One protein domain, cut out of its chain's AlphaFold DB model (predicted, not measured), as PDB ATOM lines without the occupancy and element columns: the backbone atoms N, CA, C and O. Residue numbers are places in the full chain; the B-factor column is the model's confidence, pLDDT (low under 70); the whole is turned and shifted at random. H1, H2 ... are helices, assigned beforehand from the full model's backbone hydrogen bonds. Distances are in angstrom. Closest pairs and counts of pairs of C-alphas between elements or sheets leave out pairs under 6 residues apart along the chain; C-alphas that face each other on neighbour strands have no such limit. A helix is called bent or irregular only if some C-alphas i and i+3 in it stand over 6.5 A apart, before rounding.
ATOM      1  N   ASP A  29     197.643   1.711 189.176       73.44
ATOM      2  CA  ASP A  29     197.079   0.357 189.001       73.44
ATOM      3  C   ASP A  29     197.658  -0.408 187.790       73.44
ATOM      4  O   ASP A  29     197.772  -1.631 187.810       73.44
ATOM      5  N   TRP A  30     198.116   0.289 186.743       88.31
ATOM      6  CA  TRP A  30     198.607  -0.360 185.519       88.31
ATOM      7  C   TRP A  30     199.931  -1.119 185.711       88.31
ATOM      8  O   TRP A  30     200.154  -2.131 185.048       88.31
ATOM      9  N   ALA A  31     200.804  -0.653 186.610       89.75
ATOM     10  CA  ALA A  31     202.132  -1.233 186.810       89.75
ATOM     11  C   ALA A  31     202.089  -2.520 187.649       89.75
ATOM     12  O   ALA A  31     202.931  -3.401 187.471       89.75
ATOM     13  N   THR A  32     201.084  -2.664 188.522       89.00
ATOM     14  CA  THR A  32     200.921  -3.842 189.396       89.00
ATOM     15  C   THR A  32     200.722  -5.137 188.601       89.00
ATOM     16  O   THR A  32     201.132  -6.209 189.045       89.00
ATOM     17  N   LYS A  33     200.189  -5.032 187.374       88.62
ATOM     18  CA  LYS A  33     200.000  -6.141 186.423       88.62
ATOM     19  C   LYS A  33     201.308  -6.801 185.976       88.62
ATOM     20  O   LYS A  33     201.278  -7.918 185.471       88.62
ATOM     21  N   CYS A  34     202.443  -6.127 186.153       91.00
ATOM     22  CA  CYS A  34     203.748  -6.582 185.674       91.00
ATOM     23  C   CYS A  34     204.615  -7.240 186.759       91.00
ATOM     24  O   CYS A  34     205.762  -7.604 186.492       91.00
ATOM     25  N   GLY A  35     204.062  -7.434 187.961       88.06
ATOM     26  CA  GLY A  35     204.769  -7.995 189.110       88.06
ATOM     27  C   GLY A  35     205.581  -6.958 189.893       88.06
ATOM     28  O   GLY A  35     205.503  -5.756 189.650       88.06
ATOM     29  N   GLU A  36     206.345  -7.433 190.879       87.31
ATOM     30  CA  GLU A  36     207.157  -6.579 191.750       87.31
ATOM     31  C   GLU A  36     208.388  -6.026 191.011       87.31
ATOM     32  O   GLU A  36     209.144  -6.777 190.392       87.31
ATOM     33  N   ILE A  37     208.602  -4.708 191.101       88.00
ATOM     34  CA  ILE A  37     209.703  -4.000 190.442       88.00
ATOM     35  C   ILE A  37     210.717  -3.517 191.478       88.00
ATOM     36  O   ILE A  37     210.386  -2.775 192.402       88.00
ATOM     37  N   VAL A  38     211.979  -3.907 191.293       83.88
ATOM     38  CA  VAL A  38     213.082  -3.492 192.168       83.88
ATOM     39  C   VAL A  38     213.572  -2.100 191.767       83.88
ATOM     40  O   VAL A  38     214.056  -1.897 190.655       83.88
ATOM     41  N   VAL A  39     213.490  -1.149 192.698       81.06
ATOM     42  CA  VAL A  39     213.988   0.224 192.515       81.06
ATOM     43  C   VAL A  39     215.507   0.223 192.295       81.06
ATOM     44  O   VAL A  39     216.235  -0.529 192.945       81.06
ATOM     45  N   GLY A  40     215.998   1.070 191.386       82.31
ATOM     46  CA  GLY A  40     217.436   1.210 191.122       82.31
ATOM     47  C   GLY A  40     218.058   0.120 190.238       82.31
ATOM     48  O   GLY A  40     219.280   0.070 190.117       82.31
ATOM     49  N   LYS A  41     217.261  -0.774 189.634       87.88
ATOM     50  CA  LYS A  41     217.737  -1.790 188.677       87.88
ATOM     51  C   LYS A  41     216.823  -1.876 187.458       87.88
ATOM     52  O   LYS A  41     215.622  -1.650 187.560       87.88
ATOM     53  N   ASN A  42     217.386  -2.247 186.306       90.69
ATOM     54  CA  ASN A  42     216.585  -2.561 185.121       90.69
ATOM     55  C   ASN A  42     215.795  -3.864 185.360       90.69
ATOM     56  O   ASN A  42     216.424  -4.881 185.679       90.69
ATOM     57  N   PRO A  43     214.461  -3.878 185.181       91.12
ATOM     58  CA  PRO A  43     213.692  -5.117 185.219       91.12
ATOM     59  C   PRO A  43     214.063  -6.055 184.051       91.12
ATOM     60  O   PRO A  43     214.634  -5.618 183.047       91.12
ATOM     61  N   PRO A  44     213.724  -7.353 184.130       89.56
ATOM     62  CA  PRO A  44     213.714  -8.245 182.977       89.56
ATOM     63  C   PRO A  44     212.957  -7.635 181.792       89.56
ATOM     64  O   PRO A  44     211.913  -7.007 181.954       89.56
ATOM     65  N   TYR A  45     213.440  -7.878 180.577       89.06
ATOM     66  CA  TYR A  45     212.908  -7.242 179.368       89.06
ATOM     67  C   TYR A  45     211.401  -7.438 179.167       89.06
ATOM     68  O   TYR A  45     210.722  -6.494 178.794       89.06
ATOM     69  N   GLN A  46     210.850  -8.625 179.449       89.38
ATOM     70  CA  GLN A  46     209.405  -8.851 179.312       89.38
ATOM     71  C   GLN A  46     208.588  -8.167 180.423       89.38
ATOM     72  O   GLN A  46     207.446  -7.788 180.180       89.38
ATOM     73  N   GLN A  47     209.178  -7.906 181.598       91.00
ATOM     74  CA  GLN A  47     208.561  -7.014 182.586       91.00
ATOM     75  C   GLN A  47     208.577  -5.560 182.095       91.00
ATOM     76  O   GLN A  47     207.572  -4.876 182.234       91.00
ATOM     77  N   ILE A  48     209.654  -5.098 181.445       93.81
ATOM     78  CA  ILE A  48     209.689  -3.764 180.809       93.81
ATOM     79  C   ILE A  48     208.672  -3.677 179.661       93.81
ATOM     80  O   ILE A  48     207.924  -2.706 179.587       93.81
ATOM     81  N   ASN A  49     208.583  -4.712 178.818       93.75
ATOM     82  CA  ASN A  49     207.570  -4.838 177.769       93.75
ATOM     83  C   ASN A  49     206.165  -4.696 178.369       93.75
ATOM     84  O   ASN A  49     205.348  -3.922 177.872       93.75
ATOM     85  N   CYS A  50     205.908  -5.394 179.479       94.00
ATOM     86  CA  CYS A  50     204.662  -5.279 180.221       94.00
ATOM     87  C   CYS A  50     204.404  -3.858 180.720       94.00
ATOM     88  O   CYS A  50     203.311  -3.334 180.489       94.00
ATOM     89  N   LEU A  51     205.399  -3.213 181.337       95.75
ATOM     90  CA  LEU A  51     205.259  -1.860 181.871       95.75
ATOM     91  C   LEU A  51     204.950  -0.850 180.759       95.75
ATOM     92  O   LEU A  51     203.951  -0.143 180.840       95.75
ATOM     93  N   LEU A  52     205.746  -0.829 179.686       97.19
ATOM     94  CA  LEU A  52     205.532   0.066 178.543       97.19
ATOM     95  C   LEU A  52     204.171  -0.182 177.878       97.19
ATOM     96  O   LEU A  52     203.475   0.771 177.534       97.19
ATOM     97  N   THR A  53     203.759  -1.450 177.743       96.38
ATOM     98  CA  THR A  53     202.447  -1.804 177.175       96.38
ATOM     99  C   THR A  53     201.306  -1.267 178.029       96.38
ATOM    100  O   THR A  53     200.425  -0.582 177.520       96.38
ATOM    101  N   ASN A  54     201.303  -1.572 179.328       95.25
ATOM    102  CA  ASN A  54     200.192  -1.210 180.206       95.25
ATOM    103  C   ASN A  54     200.146   0.298 180.480       95.25
ATOM    104  O   ASN A  54     199.053   0.853 180.573       95.25
ATOM    105  N   ALA A  55     201.299   0.975 180.529       96.19
ATOM    106  CA  ALA A  55     201.352   2.431 180.595       96.19
ATOM    107  C   ALA A  55     200.711   3.065 179.353       96.19
ATOM    108  O   ALA A  55     199.850   3.934 179.492       96.19
ATOM    109  N   ALA A  56     201.068   2.592 178.154       96.94
ATOM    110  CA  ALA A  56     200.488   3.065 176.899       96.94
ATOM    111  C   ALA A  56     198.965   2.858 176.862       96.94
ATOM    112  O   ALA A  56     198.216   3.815 176.662       96.94
ATOM    113  N   LEU A  57     198.502   1.639 177.169       94.25
ATOM    114  CA  LEU A  57     197.075   1.301 177.216       94.25
ATOM    115  C   LEU A  57     196.305   2.148 178.240       94.25
ATOM    116  O   LEU A  57     195.174   2.540 177.968       94.25
ATOM    117  N   SER A  58     196.911   2.492 179.384       93.50
ATOM    118  CA  SER A  58     196.274   3.344 180.405       93.50
ATOM    119  C   SER A  58     195.959   4.768 179.924       93.50
ATOM    120  O   SER A  58     195.165   5.470 180.551       93.50
ATOM    121  N   LYS A  59     196.590   5.202 178.825       93.62
ATOM    122  CA  LYS A  59     196.384   6.505 178.179       93.62
ATOM    123  C   LYS A  59     195.855   6.381 176.748       93.62
ATOM    124  O   LYS A  59     195.880   7.371 176.023       93.62
ATOM    125  N   GLU A  60     195.374   5.198 176.359       94.69
ATOM    126  CA  GLU A  60     194.852   4.919 175.013       94.69
ATOM    127  C   GLU A  60     195.871   5.229 173.898       94.69
ATOM    128  O   GLU A  60     195.511   5.643 172.799       94.69
ATOM    129  N   ILE A  61     197.164   5.042 174.184       96.81
ATOM    130  CA  ILE A  61     198.244   5.167 173.200       96.81
ATOM    131  C   ILE A  61     198.548   3.775 172.639       96.81
ATOM    132  O   ILE A  61     198.691   2.844 173.439       96.81
ATOM    133  N   PRO A  62     198.725   3.612 171.314       98.06
ATOM    134  CA  PRO A  62     199.242   2.386 170.722       98.06
ATOM    135  C   PRO A  62     200.544   1.967 171.418       98.06
ATOM    136  O   PRO A  62     201.530   2.718 171.384       98.06
ATOM    137  N   PRO A  63     200.589   0.794 172.073       98.00
ATOM    138  CA  PRO A  63     201.796   0.315 172.734       98.00
ATOM    139  C   PRO A  63     203.012   0.255 171.813       98.00
ATOM    140  O   PRO A  63     204.130   0.455 172.279       98.00
ATOM    141  N   GLU A  64     202.809   0.025 170.517       97.94
ATOM    142  CA  GLU A  64     203.846   0.062 169.489       97.94
ATOM    143  C   GLU A  64     204.609   1.392 169.494       97.94
ATOM    144  O   GLU A  64     205.838   1.389 169.431       97.94
ATOM    145  N   VAL A  65     203.896   2.515 169.637       98.44
ATOM    146  CA  VAL A  65     204.468   3.868 169.629       98.44
ATOM    147  C   VAL A  65     205.308   4.101 170.881       98.44
ATOM    148  O   VAL A  65     206.480   4.456 170.773       98.44
ATOM    149  N   VAL A  66     204.752   3.852 172.073       98.38
ATOM    150  CA  VAL A  66     205.469   4.052 173.351       98.38
ATOM    151  C   VAL A  66     206.724   3.184 173.419       98.38
ATOM    152  O   VAL A  66     207.790   3.652 173.815       98.38
ATOM    153  N   LYS A  67     206.616   1.927 172.987       97.88
ATOM    154  CA  LYS A  67     207.737   0.987 172.926       97.88
ATOM    155  C   LYS A  67     208.834   1.442 171.976       97.88
ATOM    156  O   LYS A  67     210.008   1.333 172.320       97.88
ATOM    157  N   ALA A  68     208.473   1.934 170.795       97.94
ATOM    158  CA  ALA A  68     209.444   2.413 169.821       97.94
ATOM    159  C   ALA A  68     210.117   3.723 170.261       97.94
ATOM    160  O   ALA A  68     211.312   3.888 170.021       97.94
ATOM    161  N   VAL A  69     209.396   4.606 170.962       98.25
ATOM    162  CA  VAL A  69     209.979   5.788 171.621       98.25
ATOM    163  C   VAL A  69     210.988   5.354 172.686       98.25
ATOM    164  O   VAL A  69     212.153   5.714 172.585       98.25
ATOM    165  N   ALA A  70     210.603   4.501 173.641       97.56
ATOM    166  CA  ALA A  70     211.515   3.998 174.679       97.56
ATOM    167  C   ALA A  70     212.764   3.302 174.098       97.56
ATOM    168  O   ALA A  70     213.865   3.365 174.648       97.56
ATOM    169  N   GLU A  71     212.597   2.603 172.976       96.38
ATOM    170  CA  GLU A  71     213.702   1.966 172.268       96.38
ATOM    171  C   GLU A  71     214.636   2.998 171.629       96.38
ATOM    172  O   GLU A  71     215.855   2.860 171.715       96.38
ATOM    173  N   GLN A  72     214.078   4.016 170.973       96.00
ATOM    174  CA  GLN A  72     214.849   5.101 170.372       96.00
ATOM    175  C   GLN A  72     215.600   5.918 171.428       96.00
ATOM    176  O   GLN A  72     216.725   6.342 171.173       96.00
ATOM    177  N   GLU A  73     214.999   6.109 172.599       95.50
ATOM    178  CA  GLU A  73     215.560   6.914 173.680       95.50
ATOM    179  C   GLU A  73     216.685   6.207 174.444       95.50
ATOM    180  O   GLU A  73     217.720   6.814 174.728       95.50
ATOM    181  N   SER A  74     216.521   4.925 174.789       94.69
ATOM    182  CA  SER A  74     217.513   4.237 175.634       94.69
ATOM    183  C   SER A  74     217.712   2.744 175.360       94.69
ATOM    184  O   SER A  74     218.504   2.086 176.051       94.69
ATOM    185  N   GLY A  75     217.016   2.183 174.368       92.75
ATOM    186  CA  GLY A  75     216.991   0.738 174.139       92.75
ATOM    187  C   GLY A  75     216.319  -0.023 175.285       92.75
ATOM    188  O   GLY A  75     216.833  -1.053 175.725       92.75
ATOM    189  N   TRP A  76     215.240   0.544 175.845       94.25
ATOM    190  CA  TRP A  76     214.496   0.004 176.996       94.25
ATOM    191  C   TRP A  76     215.324  -0.140 178.279       94.25
ATOM    192  O   TRP A  76     215.161  -1.092 179.044       94.25
ATOM    193  N   ARG A  77     216.229   0.800 178.552       93.56
ATOM    194  CA  ARG A  77     217.042   0.788 179.775       93.56
ATOM    195  C   ARG A  77     216.865   2.068 180.579       93.56
ATOM    196  O   ARG A  77     216.927   3.168 180.045       93.56
ATOM    197  N   GLN A  78     216.663   1.912 181.880       95.00
ATOM    198  CA  GLN A  78     216.707   3.007 182.845       95.00
ATOM    199  C   GLN A  78     218.153   3.269 183.285       95.00
ATOM    200  O   GLN A  78     218.557   4.424 183.413       95.00
ATOM    201  N   PHE A  79     218.921   2.196 183.485       94.50
ATOM    202  CA  PHE A  79     220.304   2.228 183.961       94.50
ATOM    203  C   PHE A  79     221.279   1.627 182.937       94.50
ATOM    204  O   PHE A  79     220.914   0.706 182.200       94.50
ATOM    205  N   ASP A  80     222.510   2.130 182.892       91.31
ATOM    206  CA  ASP A  80     223.616   1.544 182.133       91.31
ATOM    207  C   ASP A  80     224.167   0.273 182.817       91.31
ATOM    208  O   ASP A  80     223.707  -0.138 183.885       91.31
ATOM    209  N   ASP A  81     225.166  -0.368 182.203       88.19
ATOM    210  CA  ASP A  81     225.759  -1.607 182.730       88.19
ATOM    211  C   ASP A  81     226.531  -1.394 184.052       88.19
ATOM    212  O   ASP A  81     226.805  -2.358 184.769       88.19
ATOM    213  N   ASN A  82     226.840  -0.140 184.403       89.31
ATOM    214  CA  ASN A  82     227.468   0.252 185.666       89.31
ATOM    215  C   ASN A  82     226.434   0.624 186.747       89.31
ATOM    216  O   ASN A  82     226.816   0.913 187.882       89.31
ATOM    217  N   GLY A  83     225.137   0.612 186.420       86.88
ATOM    218  CA  GLY A  83     224.046   0.980 187.323       86.88
ATOM    219  C   GLY A  83     223.755   2.483 187.402       86.88
ATOM    220  O   GLY A  83     222.951   2.887 188.240       86.88
ATOM    221  N   ASN A  84     224.362   3.314 186.550       90.81
ATOM    222  CA  ASN A  84     224.050   4.745 186.479       90.81
ATOM    223  C   ASN A  84     222.791   4.972 185.647       90.81
ATOM    224  O   ASN A  84     222.566   4.268 184.667       90.81
ATOM    225  N   VAL A  85     221.990   5.986 185.981       92.38
ATOM    226  CA  VAL A  85     220.850   6.375 185.138       92.38
ATOM    227  C   VAL A  85     221.330   6.788 183.741       92.38
ATOM    228  O   VAL A  85     222.283   7.555 183.601       92.38
ATOM    229  N   ILE A  86     220.656   6.303 182.698       93.06
ATOM    230  CA  ILE A  86     220.910   6.740 181.321       93.06
ATOM    231  C   ILE A  86     220.379   8.165 181.149       93.06
ATOM    232  O   ILE A  86     219.230   8.446 181.483       93.06
ATOM    233  N   SER A  87     221.190   9.070 180.605       90.88
ATOM    234  CA  SER A  87     220.788  10.462 180.374       90.88
ATOM    235  C   SER A  87     221.419  11.060 179.120       90.88
ATOM    236  O   SER A  87     222.606  10.832 178.878       90.88
ATOM    237  N   ASN A  88     220.671  11.881 178.386       82.44
ATOM    238  CA  ASN A  88     221.100  12.573 177.173       82.44
ATOM    239  C   ASN A  88     221.410  14.055 177.467       82.44
ATOM    240  O   ASN A  88     220.639  14.963 177.189       82.44
ATOM    241  N   GLY A  89     222.571  14.328 178.059       74.62
ATOM    242  CA  GLY A  89     222.998  15.707 178.316       74.62
ATOM    243  C   GLY A  89     224.110  15.806 179.348       74.62
ATOM    244  O   GLY A  89     224.292  14.918 180.187       74.62
ATOM    245  N   SER A  90     224.876  16.894 179.286       75.81
ATOM    246  CA  SER A  90     225.906  17.182 180.286       75.81
ATOM    247  C   SER A  90     225.278  17.563 181.629       75.81
ATOM    248  O   SER A  90     224.151  18.046 181.705       75.81
ATOM    249  N   GLU A  91     226.004  17.324 182.720       70.38
ATOM    250  CA  GLU A  91     225.573  17.745 184.053       70.38
ATOM    251  C   GLU A  91     225.366  19.271 184.102       70.38
ATOM    252  O   GLU A  91     226.230  20.031 183.667       70.38
ATOM    253  N   GLY A  92     224.193  19.712 184.574       65.75
ATOM    254  CA  GLY A  92     223.783  21.123 184.568       65.75
ATOM    255  C   GLY A  92     222.992  21.583 183.334       65.75
ATOM    256  O   GLY A  92     222.544  22.730 183.313       65.75
ATOM    257  N   ASP A  93     222.777  20.726 182.329       74.62
ATOM    258  CA  ASP A  93     221.877  21.029 181.210       74.62
ATOM    259  C   ASP A  93     220.406  20.954 181.655       74.62
ATOM    260  O   ASP A  93     219.926  19.922 182.124       74.62
ATOM    261  N   LYS A  94     219.673  22.061 181.485       70.50
ATOM    262  CA  LYS A  94     218.239  22.164 181.798       70.50
ATOM    263  C   LYS A  94     217.350  21.313 180.882       70.50
ATOM    264  O   LYS A  94     216.173  21.151 181.179       70.50
ATOM    265  N   HIS A  95     217.893  20.814 179.774       74.06
ATOM    266  CA  HIS A  95     217.223  19.912 178.839       74.06
ATOM    267  C   HIS A  95     217.755  18.476 178.927       74.06
ATOM    268  O   HIS A  95     217.504  17.678 178.030       74.06
ATOM    269  N   LYS A  96     218.486  18.138 179.999       83.81
ATOM    270  CA  LYS A  96     218.980  16.781 180.234       83.81
ATOM    271  C   LYS A  96     217.812  15.825 180.468       83.81
ATOM    272  O   LYS A  96     217.087  15.959 181.452       83.81
ATOM    273  N   GLY A  97     217.660  14.844 179.587       88.56
ATOM    274  CA  GLY A  97     216.683  13.774 179.737       88.56
ATOM    275  C   GLY A  97     217.206  12.674 180.646       88.56
ATOM    276  O   GLY A  97     218.409  12.416 180.714       88.56
ATOM    277  N   TYR A  98     216.296  12.017 181.362       91.00
ATOM    278  CA  TYR A  98     216.635  10.944 182.297       91.00
ATOM    279  C   TYR A  98     215.856   9.666 182.002       91.00
ATOM    280  O   TYR A  98     214.659   9.710 181.715       91.00
ATOM    281  N   GLY A  99     216.521   8.523 182.164       93.75
ATOM    282  CA  GLY A  99     215.916   7.197 182.252       93.75
ATOM    283  C   GLY A  99     215.362   6.637 180.942       93.75
ATOM    284  O   GLY A  99     215.729   7.058 179.849       93.75
ATOM    285  N   ILE A 100     214.482   5.646 181.049       96.00
ATOM    286  CA  ILE A 100     214.016   4.850 179.904       96.00
ATOM    287  C   ILE A 100     213.271   5.652 178.826       96.00
ATOM    288  O   ILE A 100     213.371   5.324 177.649       96.00
ATOM    289  N   MET A 101     212.563   6.713 179.209       96.75
ATOM    290  CA  MET A 101     211.851   7.595 178.276       96.75
ATOM    291  C   MET A 101     212.603   8.906 177.993       96.75
ATOM    292  O   MET A 101     212.066   9.750 177.283       96.75
ATOM    293  N   GLN A 102     213.803   9.102 178.561       94.69
ATOM    294  CA  GLN A 102     214.596  10.342 178.457       94.69
ATOM    295  C   GLN A 102     213.756  11.611 178.703       94.69
ATOM    296  O   GLN A 102     213.733  12.541 177.902       94.69
ATOM    297  N   VAL A 103     213.036  11.647 179.828       92.50
ATOM    298  CA  VAL A 103     212.103  12.738 180.154       92.50
ATOM    299  C   VAL A 103     212.858  14.051 180.382       92.50
ATOM    300  O   VAL A 103     213.690  14.112 181.288       92.50
ATOM    301  N   THR A 104     212.547  15.078 179.582       86.69
ATOM    302  CA  THR A 104     213.166  16.421 179.631       86.69
ATOM    303  C   THR A 104     212.214  17.528 180.098       86.69
ATOM    304  O   THR A 104     212.683  18.559 180.579       86.69
ATOM    305  N   ASP A 105     210.892  17.353 179.953       82.88
ATOM    306  CA  ASP A 105     209.900  18.328 180.419       82.88
ATOM    307  C   ASP A 105     209.871  18.417 181.963       82.88
ATOM    308  O   ASP A 105     210.256  17.490 182.682       82.88
ATOM    309  N   GLU A 106     209.369  19.537 182.490       84.31
ATOM    310  CA  GLU A 106     209.186  19.719 183.932       84.31
ATOM    311  C   GLU A 106     208.136  18.740 184.479       84.31
ATOM    312  O   GLU A 106     206.972  18.753 184.075       84.31
ATOM    313  N   VAL A 107     208.541  17.908 185.441       86.31
ATOM    314  CA  VAL A 107     207.669  16.930 186.103       86.31
ATOM    315  C   VAL A 107     207.641  17.143 187.616       86.31
ATOM    316  O   VAL A 107     208.598  17.673 188.192       86.31
ATOM    317  N   PRO A 108     206.593  16.675 188.316       85.25
ATOM    318  CA  PRO A 108     206.639  16.558 189.769       85.25
ATOM    319  C   PRO A 108     207.838  15.686 190.193       85.25
ATOM    320  O   PRO A 108     208.165  14.718 189.519       85.25
ATOM    321  N   ASN A 109     208.508  15.980 191.309       88.00
ATOM    322  CA  ASN A 109     209.581  15.132 191.865       88.00
ATOM    323  C   ASN A 109     210.640  14.638 190.838       88.00
ATOM    324  O   ASN A 109     210.798  13.423 190.677       88.00
ATOM    325  N   PRO A 110     211.383  15.533 190.160       87.06
ATOM    326  CA  PRO A 110     212.320  15.165 189.090       87.06
ATOM    327  C   PRO A 110     213.404  14.168 189.532       87.06
ATOM    328  O   PRO A 110     213.829  13.327 188.747       87.06
ATOM    329  N   GLU A 111     213.776  14.168 190.815       88.06
ATOM    330  CA  GLU A 111     214.720  13.201 191.400       88.06
ATOM    331  C   GLU A 111     214.274  11.737 191.219       88.06
ATOM    332  O   GLU A 111     215.098  10.833 191.057       88.06
ATOM    333  N   ARG A 112     212.956  11.477 191.188       91.69
ATOM    334  CA  ARG A 112     212.411  10.124 190.985       91.69
ATOM    335  C   ARG A 112     212.651   9.603 189.576       91.69
ATOM    336  O   ARG A 112     212.788   8.394 189.420       91.69
ATOM    337  N   LEU A 113     212.769  10.478 188.570       91.12
ATOM    338  CA  LEU A 113     213.049  10.060 187.191       91.12
ATOM    339  C   LEU A 113     214.350   9.271 187.072       91.12
ATOM    340  O   LEU A 113     214.501   8.521 186.111       91.12
ATOM    341  N   GLN A 114     215.276   9.444 188.020       89.19
ATOM    342  CA  GLN A 114     216.581   8.797 187.999       89.19
ATOM    343  C   GLN A 114     216.556   7.375 188.562       89.19
ATOM    344  O   GLN A 114     217.318   6.527 188.109       89.19
ATOM    345  N   THR A 115     215.675   7.090 189.524       88.25
ATOM    346  CA  THR A 115     215.708   5.847 190.316       88.25
ATOM    347  C   THR A 115     214.476   4.959 190.137       88.25
ATOM    348  O   THR A 115     214.567   3.745 190.334       88.25
ATOM    349  N   ASP A 116     213.344   5.540 189.738       91.88
ATOM    350  CA  ASP A 116     212.043   4.882 189.634       91.88
ATOM    351  C   ASP A 116     211.624   4.753 188.163       91.88
ATOM    352  O   ASP A 116     211.166   5.706 187.528       91.88
ATOM    353  N   ILE A 117     211.790   3.546 187.615       94.00
ATOM    354  CA  ILE A 117     211.456   3.244 186.220       94.00
ATOM    355  C   ILE A 117     209.954   3.370 185.937       94.00
ATOM    356  O   ILE A 117     209.582   3.816 184.855       94.00
ATOM    357  N   ILE A 118     209.087   3.021 186.897       93.75
ATOM    358  CA  ILE A 118     207.630   3.126 186.723       93.75
ATOM    359  C   ILE A 118     207.269   4.599 186.579       93.75
ATOM    360  O   ILE A 118     206.566   4.971 185.642       93.75
ATOM    361  N   TYR A 119     207.812   5.437 187.463       93.12
ATOM    362  CA  TYR A 119     207.605   6.877 187.402       93.12
ATOM    363  C   TYR A 119     208.137   7.484 186.101       93.12
ATOM    364  O   TYR A 119     207.459   8.300 185.482       93.12
ATOM    365  N   ASN A 120     209.323   7.061 185.652       95.25
ATOM    366  CA  ASN A 120     209.909   7.536 184.401       95.25
ATOM    367  C   ASN A 120     209.025   7.209 183.183       95.25
ATOM    368  O   ASN A 120     208.716   8.100 182.390       95.25
ATOM    369  N   ILE A 121     208.555   5.959 183.084       96.56
ATOM    370  CA  ILE A 121     207.623   5.520 182.033       96.56
ATOM    371  C   ILE A 121     206.324   6.321 182.102       96.56
ATOM    372  O   ILE A 121     205.861   6.828 181.083       96.56
ATOM    373  N   GLU A 122     205.746   6.466 183.295       94.75
ATOM    374  CA  GLU A 122     204.493   7.190 183.496       94.75
ATOM    375  C   GLU A 122     204.592   8.642 183.015       94.75
ATOM    376  O   GLU A 122     203.714   9.111 182.289       94.75
ATOM    377  N   GLN A 123     205.667   9.350 183.383       95.38
ATOM    378  CA  GLN A 123     205.867  10.734 182.957       95.38
ATOM    379  C   GLN A 123     206.113  10.833 181.449       95.38
ATOM    380  O   GLN A 123     205.488  11.667 180.798       95.38
ATOM    381  N   GLY A 124     206.936   9.955 180.867       96.25
ATOM    382  CA  GLY A 124     207.155   9.923 179.417       96.25
ATOM    383  C   GLY A 124     205.860   9.688 178.634       96.25
ATOM    384  O   GLY A 124     205.557  10.409 177.686       96.25
ATOM    385  N   VAL A 125     205.028   8.742 179.077       97.06
ATOM    386  CA  VAL A 125     203.712   8.471 178.474       97.06
ATOM    387  C   VAL A 125     202.749   9.651 178.661       97.06
ATOM    388  O   VAL A 125     202.046  10.016 177.718       97.06
ATOM    389  N   LYS A 126     202.727  10.291 179.841       95.81
ATOM    390  CA  LYS A 126     201.931  11.509 180.095       95.81
ATOM    391  C   LYS A 126     202.325  12.639 179.138       95.81
ATOM    392  O   LYS A 126     201.440  13.271 178.559       95.81
ATOM    393  N   ILE A 127     203.624  12.856 178.933       95.94
ATOM    394  CA  ILE A 127     204.156  13.864 178.008       95.94
ATOM    395  C   ILE A 127     203.765  13.531 176.571       95.94
ATOM    396  O   ILE A 127     203.223  14.391 175.880       95.94
ATOM    397  N   LEU A 128     203.982  12.292 176.123       97.06
ATOM    398  CA  LEU A 128     203.642  11.870 174.765       97.06
ATOM    399  C   LEU A 128     202.141  12.025 174.478       97.06
ATOM    400  O   LEU A 128     201.770  12.573 173.440       97.06
ATOM    401  N   ASN A 129     201.273  11.639 175.421       96.25
ATOM    402  CA  ASN A 129     199.833  11.878 175.311       96.25
ATOM    403  C   ASN A 129     199.509  13.379 175.249       96.25
ATOM    404  O   ASN A 129     198.690  13.792 174.438       96.25
ATOM    405  N   ALA A 130     200.173  14.218 176.051       95.25
ATOM    406  CA  ALA A 130     199.990  15.668 175.975       95.25
ATOM    407  C   ALA A 130     200.415  16.241 174.611       95.25
ATOM    408  O   ALA A 130     199.770  17.165 174.115       95.25
ATOM    409  N   LYS A 131     201.455  15.684 173.965       96.19
ATOM    410  CA  LYS A 131     201.832  16.076 172.597       96.19
ATOM    411  C   LYS A 131     200.767  15.671 171.570       96.19
ATOM    412  O   LYS A 131     200.565  16.410 170.612       96.19
ATOM    413  N   TYR A 132     200.050  14.563 171.774       96.31
ATOM    414  CA  TYR A 132     198.908  14.190 170.927       96.31
ATOM    415  C   TYR A 132     197.786  15.234 170.975       96.31
ATOM    416  O   TYR A 132     197.273  15.639 169.935       96.31
ATOM    417  N   GLU A 133     197.463  15.766 172.158       95.12
ATOM    418  CA  GLU A 133     196.421  16.797 172.316       95.12
ATOM    419  C   GLU A 133     196.738  18.113 171.561       95.12
ATOM    420  O   GLU A 133     195.850  18.935 171.309       95.12
ATOM    421  N   LEU A 134     197.986  18.316 171.114       95.25
ATOM    422  CA  LEU A 134     198.361  19.432 170.233       95.25
ATOM    423  C   LEU A 134     197.775  19.313 168.815       95.25
ATOM    424  O   LEU A 134     197.806  20.279 168.053       95.25
ATOM    425  N   GLN A 135     197.230  18.155 168.438       91.81
ATOM    426  CA  GLN A 135     196.537  17.959 167.160       91.81
ATOM    427  C   GLN A 135     195.140  18.601 167.132       91.81
ATOM    428  O   GLN A 135     194.563  18.791 166.055       91.81
ATOM    429  N   ILE A 136     194.582  18.961 168.295       87.06
ATOM    430  CA  ILE A 136     193.270  19.608 168.398       87.06
ATOM    431  C   ILE A 136     193.338  21.011 167.763       87.06
ATOM    432  O   ILE A 136     194.269  21.766 168.051       87.06
ATOM    433  N   PRO A 137     192.350  21.421 166.937       84.44
ATOM    434  CA  PRO A 137     192.385  22.702 166.225       84.44
ATOM    435  C   PRO A 137     192.610  23.957 167.081       84.44
ATOM    436  O   PRO A 137     193.102  24.952 166.556       84.44
ATOM    437  N   SER A 138     192.253  23.924 168.367       85.44
ATOM    438  CA  SER A 138     192.404  25.039 169.311       85.44
ATOM    439  C   SER A 138     193.737  25.064 170.074       85.44
ATOM    440  O   SER A 138     193.971  26.008 170.827       85.44
ATOM    441  N   SER A 139     194.590  24.046 169.934       85.69
ATOM    442  CA  SER A 139     195.854  23.932 170.675       85.69
ATOM    443  C   SER A 139     196.940  24.862 170.117       85.69
ATOM    444  O   SER A 139     196.999  25.117 168.915       85.69
ATOM    445  N   VAL A 140     197.824  25.374 170.985       81.81
ATOM    446  CA  VAL A 140     198.961  26.232 170.600       81.81
ATOM    447  C   VAL A 140     200.238  25.738 171.304       81.81
ATOM    448  O   VAL A 140     200.280  25.783 172.532       81.81
ATOM    449  N   PRO A 141     201.284  25.299 170.573       85.62
ATOM    450  CA  PRO A 141     201.328  25.140 169.116       85.62
ATOM    451  C   PRO A 141     200.413  24.001 168.635       85.62
ATOM    452  O   PRO A 141     200.279  22.986 169.311       85.62
ATOM    453  N   ARG A 142     199.805  24.159 167.453       93.25
ATOM    454  CA  ARG A 142     199.057  23.087 166.779       93.25
ATOM    455  C   ARG A 142     200.011  22.243 165.934       93.25
ATOM    456  O   ARG A 142     200.866  22.812 165.253       93.25
ATOM    457  N   ILE A 143     199.834  20.923 165.924       95.75
ATOM    458  CA  ILE A 143     200.587  20.001 165.055       95.75
ATOM    459  C   ILE A 143     199.657  19.254 164.077       95.75
ATOM    460  O   ILE A 143     198.446  19.206 164.318       95.75
ATOM    461  N   PRO A 144     200.170  18.703 162.961       97.12
ATOM    462  CA  PRO A 144     199.332  18.015 161.982       97.12
ATOM    463  C   PRO A 144     198.839  16.629 162.431       97.12
ATOM    464  O   PRO A 144     199.389  16.015 163.349       97.12
ATOM    465  N   ARG A 145     197.806  16.131 161.745       95.94
ATOM    466  CA  ARG A 145     197.161  14.828 161.974       95.94
ATOM    467  C   ARG A 145     196.643  14.197 160.681       95.94
ATOM    468  O   ARG A 145     196.559  14.865 159.645       95.94
ATOM    469  N   ILE A 146     196.217  12.940 160.766       97.44
ATOM    470  CA  ILE A 146     195.445  12.269 159.713       97.44
ATOM    471  C   ILE A 146     193.962  12.574 159.925       97.44
ATOM    472  O   ILE A 146     193.437  12.493 161.038       97.44
ATOM    473  N   LYS A 147     193.282  12.970 158.852       93.06
ATOM    474  CA  LYS A 147     191.852  13.257 158.863       93.06
ATOM    475  C   LYS A 147     191.081  11.973 159.187       93.06
ATOM    476  O   LYS A 147     191.374  10.926 158.626       93.06
ATOM    477  N   ASP A 148     190.106  12.082 160.084       90.06
ATOM    478  CA  ASP A 148     189.214  10.994 160.511       90.06
ATOM    479  C   ASP A 148     189.909   9.805 161.222       90.06
ATOM    480  O   ASP A 148     189.243   8.838 161.582       90.06
ATOM    481  N   ALA A 149     191.215   9.897 161.513       94.00
ATOM    482  CA  ALA A 149     191.952   8.910 162.303       94.00
ATOM    483  C   ALA A 149     191.940   9.250 163.804       94.00
ATOM    484  O   ALA A 149     192.138  10.408 164.195       94.00
ATOM    485  N   GLY A 150     191.746   8.237 164.651       93.50
ATOM    486  CA  GLY A 150     191.750   8.354 166.111       93.50
ATOM    487  C   GLY A 150     193.118   8.104 166.757       93.50
ATOM    488  O   GLY A 150     194.151   8.078 166.080       93.50
ATOM    489  N   LYS A 151     193.127   7.952 168.089       94.69
ATOM    490  CA  LYS A 151     194.319   7.585 168.883       94.69
ATOM    491  C   LYS A 151     194.749   6.136 168.656       94.69
ATOM    492  O   LYS A 151     195.915   5.811 168.821       94.69
ATOM    493  N   ASP A 152     193.816   5.288 168.265       93.75
ATOM    494  CA  ASP A 152     193.984   3.875 167.943       93.75
ATOM    495  C   ASP A 152     194.822   3.616 166.681       93.75
ATOM    496  O   ASP A 152     195.381   2.528 166.540       93.75
ATOM    497  N   ILE A 153     194.953   4.617 165.802       96.38
ATOM    498  CA  ILE A 153     195.714   4.539 164.551       96.38
ATOM    499  C   ILE A 153     197.177   4.929 164.774       96.38
ATOM    500  O   ILE A 153     197.471   6.061 165.164       96.38
ATOM    501  N   ILE A 154     198.103   4.020 164.465       97.88
ATOM    502  CA  ILE A 154     199.545   4.186 164.706       97.88
ATOM    503  C   ILE A 154     200.101   5.398 163.943       97.88
ATOM    504  O   ILE A 154     200.797   6.231 164.524       97.88
ATOM    505  N   GLU A 155     199.761   5.557 162.664       97.94
ATOM    506  CA  GLU A 155     200.262   6.640 161.803       97.94
ATOM    507  C   GLU A 155     199.860   8.037 162.267       97.94
ATOM    508  O   GLU A 155     200.565   9.019 162.009       97.94
ATOM    509  N   ASN A 156     198.774   8.141 163.029       97.50
ATOM    510  CA  ASN A 156     198.321   9.411 163.576       97.50
ATOM    511  C   ASN A 156     199.245   9.938 164.695       97.50
ATOM    512  O   ASN A 156     199.189  11.118 165.040       97.50
ATOM    513  N   TRP A 157     200.151   9.098 165.214       98.31
ATOM    514  CA  TRP A 157     201.155   9.463 166.219       98.31
ATOM    515  C   TRP A 157     202.472   9.998 165.640       98.31
ATOM    516  O   TRP A 157     203.335  10.417 166.411       98.31
ATOM    517  N   TYR A 158     202.627  10.073 164.314       98.25
ATOM    518  CA  TYR A 158     203.860  10.554 163.670       98.25
ATOM    519  C   TYR A 158     204.295  11.948 164.161       98.25
ATOM    520  O   TYR A 158     205.433  12.148 164.591       98.25
ATOM    521  N   PHE A 159     203.374  12.915 164.171       97.81
ATOM    522  CA  PHE A 159     203.655  14.273 164.645       97.81
ATOM    523  C   PHE A 159     203.739  14.409 166.174       97.81
ATOM    524  O   PHE A 159     204.603  15.150 166.643       97.81
ATOM    525  N   PRO A 160     202.919  13.712 166.982       98.06
ATOM    526  CA  PRO A 160     203.119  13.637 168.430       98.06
ATOM    527  C   PRO A 160     204.508  13.116 168.824       98.06
ATOM    528  O   PRO A 160     205.147  13.695 169.700       98.06
ATOM    529  N   VAL A 161     205.013  12.091 168.131       98.44
ATOM    530  CA  VAL A 161     206.380  11.567 168.308       98.44
ATOM    531  C   VAL A 161     207.427  12.607 167.902       98.44
ATOM    532  O   VAL A 161     208.395  12.818 168.630       98.44
ATOM    533  N   MET A 162     207.222  13.322 166.791       96.88
ATOM    534  CA  MET A 162     208.077  14.457 166.416       96.88
ATOM    535  C   MET A 162     208.106  15.522 167.525       96.88
ATOM    536  O   MET A 162     209.171  16.001 167.900       96.88
ATOM    537  N   ALA A 163     206.943  15.886 168.069       95.69
ATOM    538  CA  ALA A 163     206.813  16.895 169.116       95.69
ATOM    539  C   ALA A 163     207.355  16.437 170.482       95.69
ATOM    540  O   ALA A 163     207.715  17.290 171.291       95.69
ATOM    541  N   TYR A 164     207.431  15.124 170.732       95.50
ATOM    542  CA  TYR A 164     208.076  14.546 171.913       95.50
ATOM    543  C   TYR A 164     209.578  14.842 171.924       95.50
ATOM    544  O   TYR A 164     210.101  15.309 172.930       95.50
ATOM    545  N   ASN A 165     210.255  14.654 170.786       93.88
ATOM    546  CA  ASN A 165     211.671  15.005 170.646       93.88
ATOM    547  C   ASN A 165     211.894  16.515 170.436       93.88
ATOM    548  O   ASN A 165     212.873  17.078 170.918       93.88
ATOM    549  N   GLY A 166     210.977  17.180 169.728       91.44
ATOM    550  CA  GLY A 166     210.947  18.630 169.558       91.44
ATOM    551  C   GLY A 166     210.509  19.080 168.161       91.44
ATOM    552  O   GLY A 166     210.883  18.498 167.139       91.44
ATOM    553  N   ILE A 167     209.756  20.184 168.106       91.12
ATOM    554  CA  ILE A 167     209.323  20.832 166.856       91.12
ATOM    555  C   ILE A 167     210.447  21.757 166.361       91.12
ATOM    556  O   ILE A 167     210.414  22.975 166.544       91.12
ATOM    557  N   VAL A 168     211.487  21.156 165.780       90.12
ATOM    558  CA  VAL A 168     212.714  21.841 165.342       90.12
ATOM    559  C   VAL A 168     213.102  21.465 163.903       90.12
ATOM    560  O   VAL A 168     212.763  20.372 163.450       90.12
ATOM    561  N   PRO A 169     213.856  22.321 163.179       90.81
ATOM    562  CA  PRO A 169     214.308  22.063 161.804       90.81
ATOM    563  C   PRO A 169     214.948  20.698 161.529       90.81
ATOM    564  O   PRO A 169     214.751  20.152 160.445       90.81
ATOM    565  N   SER A 170     215.696  20.129 162.479       88.81
ATOM    566  CA  SER A 170     216.328  18.808 162.323       88.81
ATOM    567  C   SER A 170     215.320  17.660 162.218       88.81
ATOM    568  O   SER A 170     215.633  16.637 161.615       88.81
ATOM    569  N   ASN A 171     214.106  17.850 162.742       93.31
ATOM    570  CA  ASN A 171     213.015  16.879 162.677       93.31
ATOM    571  C   ASN A 171     212.055  17.140 161.506       93.31
ATOM    572  O   ASN A 171     211.001  16.512 161.421       93.31
ATOM    573  N   SER A 172     212.406  18.044 160.584       93.94
ATOM    574  CA  SER A 172     211.624  18.285 159.371       93.94
ATOM    575  C   SER A 172     211.466  17.006 158.541       93.94
ATOM    576  O   SER A 172     212.490  16.433 158.148       93.94
ATOM    577  N   PRO A 173     210.232  16.598 158.180       95.19
ATOM    578  CA  PRO A 173     210.005  15.429 157.327       95.19
ATOM    579  C   PRO A 173     210.571  15.556 155.907       95.19
ATOM    580  O   PRO A 173     210.701  14.551 155.208       95.19
ATOM    581  N   ILE A 174     210.938  16.766 155.477       93.88
ATOM    582  CA  ILE A 174     211.566  17.051 154.181       93.88
ATOM    583  C   ILE A 174     212.834  17.894 154.349       93.88
ATOM    584  O   ILE A 174     212.942  18.691 155.286       93.88
ATOM    585  N   PHE A 175     213.780  17.786 153.418       90.69
ATOM    586  CA  PHE A 175     214.928  18.693 153.357       90.69
ATOM    587  C   PHE A 175     214.543  20.018 152.689       90.69
ATOM    588  O   PHE A 175     214.210  20.044 151.507       90.69
ATOM    589  N   ARG A 176     214.642  21.154 153.396       86.38
ATOM    590  CA  ARG A 176     214.258  22.472 152.839       86.38
ATOM    591  C   ARG A 176     215.033  22.893 151.584       86.38
ATOM    592  O   ARG A 176     214.505  23.672 150.794       86.38
ATOM    593  N   SER A 177     216.262  22.406 151.403       84.94
ATOM    594  CA  SER A 177     217.121  22.743 150.259       84.94
ATOM    595  C   SER A 177     216.654  22.138 148.933       84.94
ATOM    596  O   SER A 177     216.920  22.723 147.890       84.94
ATOM    597  N   GLU A 178     215.983  20.985 148.966       86.69
ATOM    598  CA  GLU A 178     215.674  20.196 147.760       86.69
ATOM    599  C   GLU A 178     214.260  19.595 147.737       86.69
ATOM    600  O   GLU A 178     213.823  19.091 146.708       86.69
ATOM    601  N   GLY A 179     213.522  19.655 148.847       86.44
ATOM    602  CA  GLY A 179     212.151  19.157 148.969       86.44
ATOM    603  C   GLY A 179     211.999  17.640 149.011       86.44
ATOM    604  O   GLY A 179     210.875  17.153 149.092       86.44
ATOM    605  N   SER A 180     213.103  16.893 148.991       92.00
ATOM    606  CA  SER A 180     213.104  15.438 149.116       92.00
ATOM    607  C   SER A 180     212.716  14.991 150.537       92.00
ATOM    608  O   SER A 180     212.882  15.727 151.519       92.00
ATOM    609  N   ARG A 181     212.196  13.761 150.656       93.75
ATOM    610  CA  ARG A 181     211.823  13.139 151.934       93.75
ATOM    611  C   ARG A 181     213.058  12.926 152.821       93.75
ATOM    612  O   ARG A 181     214.012  12.264 152.419       93.75
ATOM    613  N   ASN A 182     213.011  13.416 154.057       93.25
ATOM    614  CA  ASN A 182     214.030  13.173 155.074       93.25
ATOM    615  C   ASN A 182     213.646  11.969 155.946       93.25
ATOM    616  O   ASN A 182     212.849  12.104 156.865       93.25
ATOM    617  N   LEU A 183     214.241  10.805 155.686       93.12
ATOM    618  CA  LEU A 183     213.990   9.564 156.441       93.12
ATOM    619  C   LEU A 183     214.865   9.411 157.700       93.12
ATOM    620  O   LEU A 183     214.847   8.366 158.344       93.12
ATOM    621  N   LYS A 184     215.684  10.418 158.038       94.12
ATOM    622  CA  LYS A 184     216.602  10.381 159.192       94.12
ATOM    623  C   LYS A 184     216.076  11.150 160.407       94.12
ATOM    624  O   LYS A 184     216.817  11.316 161.371       94.12
ATOM    625  N   THR A 185     214.844  11.652 160.348       96.44
ATOM    626  CA  THR A 185     214.224  12.353 161.477       96.44
ATOM    627  C   THR A 185     213.967  11.398 162.639       96.44
ATOM    628  O   THR A 185     213.875  10.182 162.453       96.44
ATOM    629  N   TYR A 186     213.813  11.954 163.840       97.12
ATOM    630  CA  TYR A 186     213.498  11.175 165.032       97.12
ATOM    631  C   TYR A 186     212.243  10.310 164.843       97.12
ATOM    632  O   TYR A 186     212.273   9.100 165.064       97.12
ATOM    633  N   GLN A 187     211.148  10.905 164.365       97.88
ATOM    634  CA  GLN A 187     209.890  10.193 164.171       97.88
ATOM    635  C   GLN A 187     209.973   9.125 163.071       97.88
ATOM    636  O   GLN A 187     209.377   8.065 163.222       97.88
ATOM    637  N   ASP A 188     210.768   9.328 162.015       97.31
ATOM    638  CA  ASP A 188     210.993   8.297 160.991       97.31
ATOM    639  C   ASP A 188     211.768   7.093 161.540       97.31
ATOM    640  O   ASP A 188     211.450   5.944 161.228       97.31
ATOM    641  N   GLN A 189     212.743   7.333 162.418       97.62
ATOM    642  CA  GLN A 189     213.470   6.261 163.102       97.62
ATOM    643  C   GLN A 189     212.572   5.488 164.075       97.62
ATOM    644  O   GLN A 189     212.619   4.257 164.097       97.62
ATOM    645  N   VAL A 190     211.714   6.184 164.829       98.25
ATOM    646  CA  VAL A 190     210.709   5.553 165.703       98.25
ATOM    647  C   VAL A 190     209.743   4.696 164.884       98.25
ATOM    648  O   VAL A 190     209.513   3.540 165.222       98.25
ATOM    649  N   PHE A 191     209.219   5.201 163.770       98.00
ATOM    650  CA  PHE A 191     208.292   4.443 162.925       98.00
ATOM    651  C   PHE A 191     208.962   3.241 162.249       98.00
ATOM    652  O   PHE A 191     208.388   2.153 162.219       98.00
ATOM    653  N   SER A 192     210.219   3.372 161.817       96.69
ATOM    654  CA  SER A 192     211.007   2.233 161.329       96.69
ATOM    655  C   SER A 192     211.210   1.157 162.408       96.69
ATOM    656  O   SER A 192     211.168  -0.039 162.108       96.69
ATOM    657  N   LYS A 193     211.371   1.555 163.677       96.25
ATOM    658  CA  LYS A 193     211.413   0.629 164.820       96.25
ATOM    659  C   LYS A 193     210.073  -0.062 165.059       96.25
ATOM    660  O   LYS A 193     210.081  -1.258 165.338       96.25
ATOM    661  N   ILE A 194     208.942   0.632 164.893       97.56
ATOM    662  CA  ILE A 194     207.609   0.006 164.955       97.56
ATOM    663  C   ILE A 194     207.504  -1.112 163.911       97.56
ATOM    664  O   ILE A 194     207.229  -2.259 164.269       97.56
ATOM    665  N   GLU A 195     207.797  -0.814 162.644       95.94
ATOM    666  CA  GLU A 195     207.759  -1.809 161.563       95.94
ATOM    667  C   GLU A 195     208.669  -3.008 161.861       95.94
ATOM    668  O   GLU A 195     208.255  -4.163 161.749       95.94
ATOM    669  N   TYR A 196     209.904  -2.764 162.306       94.06
ATOM    670  CA  TYR A 196     210.868  -3.835 162.542       94.06
ATOM    671  C   TYR A 196     210.567  -4.668 163.795       94.06
ATOM    672  O   TYR A 196     210.670  -5.899 163.763       94.06
ATOM    673  N   GLN A 197     210.253  -4.027 164.919       93.88
ATOM    674  CA  GLN A 197     210.215  -4.675 166.233       93.88
ATOM    675  C   GLN A 197     208.808  -5.128 166.613       93.88
ATOM    676  O   GLN A 197     208.676  -6.191 167.225       93.88
ATOM    677  N   SER A 198     207.770  -4.382 166.227       94.44
ATOM    678  CA  SER A 198     206.370  -4.754 166.478       94.44
ATOM    679  C   SER A 198     205.802  -5.627 165.362       94.44
ATOM    680  O   SER A 198     205.096  -6.580 165.666       94.44
ATOM    681  N   PHE A 199     206.174  -5.371 164.100       94.12
ATOM    682  CA  PHE A 199     205.618  -6.071 162.930       94.12
ATOM    683  C   PHE A 199     206.618  -6.947 162.167       94.12
ATOM    684  O   PHE A 199     206.281  -7.537 161.149       94.12
ATOM    685  N   SER A 200     207.863  -7.084 162.631       91.62
ATOM    686  CA  SER A 200     208.879  -7.924 161.965       91.62
ATOM    687  C   SER A 200     209.107  -7.598 160.474       91.62
ATOM    688  O   SER A 200     209.501  -8.482 159.714       91.62
ATOM    689  N   ASN A 201     208.905  -6.335 160.073       90.94
ATOM    690  CA  ASN A 201     208.880  -5.828 158.691       90.94
ATOM    691  C   ASN A 201     207.793  -6.432 157.785       90.94
ATOM    692  O   ASN A 201     207.859  -6.243 156.571       90.94
ATOM    693  N   ASP A 202     206.827  -7.151 158.350       88.50
ATOM    694  CA  ASP A 202     205.693  -7.702 157.609       88.50
ATOM    695  C   ASP A 202     204.689  -6.615 157.216       88.50
ATOM    696  O   ASP A 202     204.183  -6.587 156.099       88.50
ATOM    697  N   THR A 203     204.480  -5.662 158.121       90.50
ATOM    698  CA  THR A 203     203.620  -4.500 157.909       90.50
ATOM    699  C   THR A 203     204.460  -3.275 157.566       90.50
ATOM    700  O   THR A 203     205.447  -2.972 158.246       90.50
ATOM    701  N   LYS A 204     204.050  -2.557 156.517       92.81
ATOM    702  CA  LYS A 204     204.565  -1.229 156.175       92.81
ATOM    703  C   LYS A 204     203.511  -0.195 156.525       92.81
ATOM    704  O   LYS A 204     202.388  -0.290 156.045       92.81
ATOM    705  N   LEU A 205     203.877   0.754 157.382       94.94
ATOM    706  CA  LEU A 205     202.945   1.778 157.841       94.94
ATOM    707  C   LEU A 205     202.712   2.804 156.733       94.94
ATOM    708  O   LEU A 205     203.630   3.133 155.968       94.94
ATOM    709  N   ALA A 206     201.486   3.320 156.672       94.31
ATOM    710  CA  ALA A 206     201.072   4.262 155.645       94.31
ATOM    711  C   ALA A 206     201.957   5.518 155.663       94.31
ATOM    712  O   ALA A 206     202.263   6.085 156.718       94.31
ATOM    713  N   GLN A 207     202.386   5.964 154.483       92.69
ATOM    714  CA  GLN A 207     203.285   7.109 154.367       92.69
ATOM    715  C   GLN A 207     202.500   8.396 154.128       92.69
ATOM    716  O   GLN A 207     201.595   8.461 153.298       92.69
ATOM    717  N   TYR A 208     202.876   9.462 154.833       94.69
ATOM    718  CA  TYR A 208     202.282  10.772 154.602       94.69
ATOM    719  C   TYR A 208     202.710  11.335 153.234       94.69
ATOM    720  O   TYR A 208     203.909  11.353 152.929       94.69
ATOM    721  N   PRO A 209     201.771  11.885 152.443       94.44
ATOM    722  CA  PRO A 209     202.070  12.530 151.170       94.44
ATOM    723  C   PRO A 209     202.556  13.971 151.400       94.44
ATOM    724  O   PRO A 209     201.848  14.930 151.095       94.44
ATOM    725  N   PHE A 210     203.732  14.127 152.015       95.12
ATOM    726  CA  PHE A 210     204.303  15.438 152.333       95.12
ATOM    727  C   PHE A 210     204.656  16.246 151.082       95.12
ATOM    728  O   PHE A 210     205.304  15.741 150.164       95.12
ATOM    729  N   GLU A 211     204.321  17.532 151.102       93.62
ATOM    730  CA  GLU A 211     204.676  18.501 150.069       93.62
ATOM    731  C   GLU A 211     205.671  19.547 150.585       93.62
ATOM    732  O   GLU A 211     205.727  19.873 151.772       93.62
ATOM    733  N   TYR A 212     206.438  20.145 149.665       91.44
ATOM    734  CA  TYR A 212     207.445  21.163 149.994       91.44
ATOM    735  C   TYR A 212     206.898  22.323 150.845       91.44
ATOM    736  O   TYR A 212     207.597  22.858 151.709       91.44
ATOM    737  N   ASN A 213     205.652  22.725 150.585       93.06
ATOM    738  CA  ASN A 213     205.013  23.873 151.224       93.06
ATOM    739  C   ASN A 213     204.329  23.540 152.555       93.06
ATOM    740  O   ASN A 213     203.901  24.470 153.241       93.06
ATOM    741  N   ASP A 214     204.265  22.268 152.957       94.69
ATOM    742  CA  ASP A 214     203.630  21.849 154.213       94.69
ATOM    743  C   ASP A 214     204.402  22.330 155.453       94.69
ATOM    744  O   ASP A 214     203.816  22.487 156.528       94.69
ATOM    745  N   PHE A 215     205.699  22.612 155.296       92.88
ATOM    746  CA  PHE A 215     206.607  23.021 156.366       92.88
ATOM    747  C   PHE A 215     207.333  24.320 156.006       92.88
ATOM    748  O   PHE A 215     207.848  24.473 154.896       92.88
ATOM    749  N   ASP A 216     207.425  25.247 156.959       89.38
ATOM    750  CA  ASP A 216     208.184  26.490 156.809       89.38
ATOM    751  C   ASP A 216     209.163  26.690 157.968       89.38
ATOM    752  O   ASP A 216     208.785  26.744 159.139       89.38
ATOM    753  N   TYR A 217     210.445  26.768 157.623       87.94
ATOM    754  CA  TYR A 217     211.547  27.002 158.546       87.94
ATOM    755  C   TYR A 217     212.786  27.470 157.778       87.94
ATOM    756  O   TYR A 217     212.925  27.233 156.573       87.94
ATOM    757  N   LYS A 218     213.727  28.092 158.494       81.88
ATOM    758  CA  LYS A 218     215.070  28.388 157.978       81.88
ATOM    759  C   LYS A 218     216.111  27.444 158.569       81.88
ATOM    760  O   LYS A 218     216.041  27.084 159.743       81.88
ATOM    761  N   THR A 219     217.098  27.077 157.754       76.31
ATOM    762  CA  THR A 219     218.206  26.185 158.139       76.31
ATOM    763  C   THR A 219     219.160  26.811 159.159       76.31
ATOM    764  O   THR A 219     219.853  26.085 159.859       76.31
ATOM    765  N   ASP A 220     219.156  28.140 159.286       76.75
ATOM    766  CA  ASP A 220     219.883  28.905 160.307       76.75
ATOM    767  C   ASP A 220     219.099  29.073 161.627       76.75
ATOM    768  O   ASP A 220     219.528  29.815 162.507       76.75
ATOM    769  N   PHE A 221     217.946  28.403 161.763       75.38
ATOM    770  CA  PHE A 221     217.053  28.436 162.930       75.38
ATOM    771  C   PHE A 221     216.421  29.808 163.248       75.38
ATOM    772  O   PHE A 221     215.725  29.945 164.252       75.38
ATOM    773  N   SER A 222     216.562  30.817 162.380       71.69
ATOM    774  CA  SER A 222     216.154  32.203 162.681       71.69
ATOM    775  C   SER A 222     214.639  32.477 162.709       71.69
ATOM    776  O   SER A 222     214.229  33.561 163.116       71.69
ATOM    777  N   THR A 223     213.785  31.542 162.275       67.44
ATOM    778  CA  THR A 223     212.319  31.756 162.145       67.44
ATOM    779  C   THR A 223     211.444  30.715 162.855       67.44
ATOM    780  O   THR A 223     210.217  30.797 162.774       67.44
ATOM    781  N   GLY A 224     212.051  29.780 163.597       77.19
ATOM    782  CA  GLY A 224     211.346  28.630 164.178       77.19
ATOM    783  C   GLY A 224     210.847  27.637 163.118       77.19
ATOM    784  O   GLY A 224     211.049  27.841 161.923       77.19
ATOM    785  N   PHE A 225     210.220  26.544 163.557       89.12
ATOM    786  CA  PHE A 225     209.630  25.528 162.678       89.12
ATOM    787  C   PHE A 225     208.101  25.647 162.674       89.12
ATOM    788  O   PHE A 225     207.484  25.627 163.739       89.12
ATOM    789  N   LYS A 226     207.490  25.795 161.493       90.19
ATOM    790  CA  LYS A 226     206.045  26.014 161.323       90.19
ATOM    791  C   LYS A 226     205.417  24.978 160.397       90.19
ATOM    792  O   LYS A 226     206.012  24.584 159.397       90.19
ATOM    793  N   PHE A 227     204.178  24.608 160.711       94.38
ATOM    794  CA  PHE A 227     203.325  23.772 159.870       94.38
ATOM    795  C   PHE A 227     202.320  24.642 159.108       94.38
ATOM    796  O   PHE A 227     201.652  25.481 159.714       94.38
ATOM    797  N   ASN A 228     202.189  24.418 157.800       94.75
ATOM    798  CA  ASN A 228     201.207  25.089 156.937       94.75
ATOM    799  C   ASN A 228     200.020  24.180 156.582       94.75
ATOM    800  O   ASN A 228     198.953  24.674 156.221       94.75
ATOM    801  N   ARG A 229     200.185  22.859 156.724       95.00
ATOM    802  CA  ARG A 229     199.134  21.855 156.543       95.00
ATOM    803  C   ARG A 229     198.921  21.080 157.834       95.00
ATOM    804  O   ARG A 229     199.869  20.538 158.395       95.00
ATOM    805  N   PHE A 230     197.670  21.016 158.288       95.06
ATOM    806  CA  PHE A 230     197.311  20.381 159.560       95.06
ATOM    807  C   PHE A 230     196.507  19.084 159.418       95.06
ATOM    808  O   PHE A 230     196.488  18.300 160.359       95.06
ATOM    809  N   ASP A 231     195.867  18.841 158.273       95.44
ATOM    810  CA  ASP A 231     195.049  17.649 158.039       95.44
ATOM    811  C   ASP A 231     195.530  16.932 156.758       95.44
ATOM    812  O   ASP A 231     195.623  17.530 155.677       95.44
ATOM    813  N   TYR A 232     195.852  15.643 156.885       96.38
ATOM    814  CA  TYR A 232     196.298  14.769 155.794       96.38
ATOM    815  C   TYR A 232     195.272  13.674 155.505       96.38
ATOM    816  O   TYR A 232     194.614  13.179 156.413       96.38
ATOM    817  N   VAL A 233     195.154  13.283 154.236       93.88
ATOM    818  CA  VAL A 233     194.410  12.093 153.804       93.88
ATOM    819  C   VAL A 233     195.433  11.154 153.186       93.88
ATOM    820  O   VAL A 233     196.166  11.575 152.291       93.88
ATOM    821  N   LEU A 234     195.519   9.932 153.700       92.88
ATOM    822  CA  LEU A 234     196.414   8.899 153.184       92.88
ATOM    823  C   LEU A 234     195.600   7.960 152.288       92.88
ATOM    824  O   LEU A 234     194.424   7.711 152.553       92.88
ATOM    825  N   THR A 235     196.212   7.505 151.197       85.38
ATOM    826  CA  THR A 235     195.611   6.548 150.251       85.38
ATOM    827  C   THR A 235     195.890   5.099 150.628       85.38
ATOM    828  O   THR A 235     195.154   4.215 150.204       85.38
ATOM    829  N   ASP A 236     196.950   4.873 151.403       87.44
ATOM    830  CA  ASP A 236     197.336   3.557 151.898       87.44
ATOM    831  C   ASP A 236     196.484   3.169 153.120       87.44
ATOM    832  O   ASP A 236     195.926   4.033 153.806       87.44
ATOM    833  N   GLU A 237     196.399   1.868 153.406       88.00
ATOM    834  CA  GLU A 237     195.679   1.339 154.568       88.00
ATOM    835  C   GLU A 237     196.307   1.835 155.883       88.00
ATOM    836  O   GLU A 237     197.513   1.718 156.094       88.00
ATOM    837  N   LEU A 238     195.477   2.395 156.769       92.94
ATOM    838  CA  LEU A 238     195.877   2.836 158.108       92.94
ATOM    839  C   LEU A 238     195.837   1.668 159.099       92.94
ATOM    840  O   LEU A 238     194.918   0.846 159.047       92.94
ATOM    841  N   HIS A 239     196.765   1.642 160.058       93.62
ATOM    842  CA  HIS A 239     196.916   0.505 160.964       93.62
ATOM    843  C   HIS A 239     196.419   0.824 162.377       93.62
ATOM    844  O   HIS A 239     196.996   1.632 163.109       93.62
ATOM    845  N   GLU A 240     195.352   0.131 162.778       93.62
ATOM    846  CA  GLU A 240     194.919   0.062 164.174       93.62
ATOM    847  C   GLU A 240     195.935  -0.736 165.001       93.62
ATOM    848  O   GLU A 240     196.478  -1.747 164.548       93.62
ATOM    849  N   SER A 241     196.172  -0.307 166.240       94.50
ATOM    850  CA  SER A 241     197.022  -1.053 167.170       94.50
ATOM    851  C   SER A 241     196.477  -2.463 167.413       94.50
ATOM    852  O   SER A 241     195.334  -2.646 167.845       94.50
ATOM    853  N   VAL A 242     197.326  -3.477 167.228       93.38
ATOM    854  CA  VAL A 242     196.951  -4.887 167.448       93.38
ATOM    855  C   VAL A 242     196.672  -5.185 168.922       93.38
ATOM    856  O   VAL A 242     196.042  -6.184 169.249       93.38
ATOM    857  N   TYR A 243     197.080  -4.300 169.832       94.38
ATOM    858  CA  TYR A 243     196.796  -4.410 171.263       94.38
ATOM    859  C   TYR A 243     195.344  -4.075 171.629       94.38
ATOM    860  O   TYR A 243     194.944  -4.299 172.770       94.38
TER     861      TYR A 243
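This is residues 29 to 243 of the 781 residues of the protein "Cadherin domain-containing protein" of Bacillus sp. AFS088145 (UniProt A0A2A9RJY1). With little regular structure, this is a core of crossed helices, H2, H3, H5, H6 and H7, wrapped by long loops, among them residues 199 to 243. The printed part has 215 residues with seven named helices, H1 to H7, and no named strand; the class is all helix, with 78 residues in named elements. It is compact, radius of gyration of the C-alphas 17.4 A, spanning 50 by 40 by 32 A.

H5, residues 117 to 135, touches H6, residues 154 to 165, with residues 127 to 135 alone; the closest C-alphas, Tyr 132 and Pro 160, are 4.9 A apart. H3, residues 63 to 74, touches H7, residues 186 to 198, at a steep tilt of 62 degrees; C-alphas 68 and 190 are closest, 5.3 A. Every O i to N i+4 pair is within hydrogen-bond range in H3 and H7, against 13 of 15 in H5 and 5 of 8 in irregular H6, where C-alphas 156 and 159 are 7.3 A apart.

H1, residues 29 to 32, begins at C-alpha 29 (197.079, 0.357, 189.001). H2 is residues 45 to 58, H4 residues 112 to 115. H5 is 28.3 A long.

The printed part has no cut. Residues 92 and 223 are under 70.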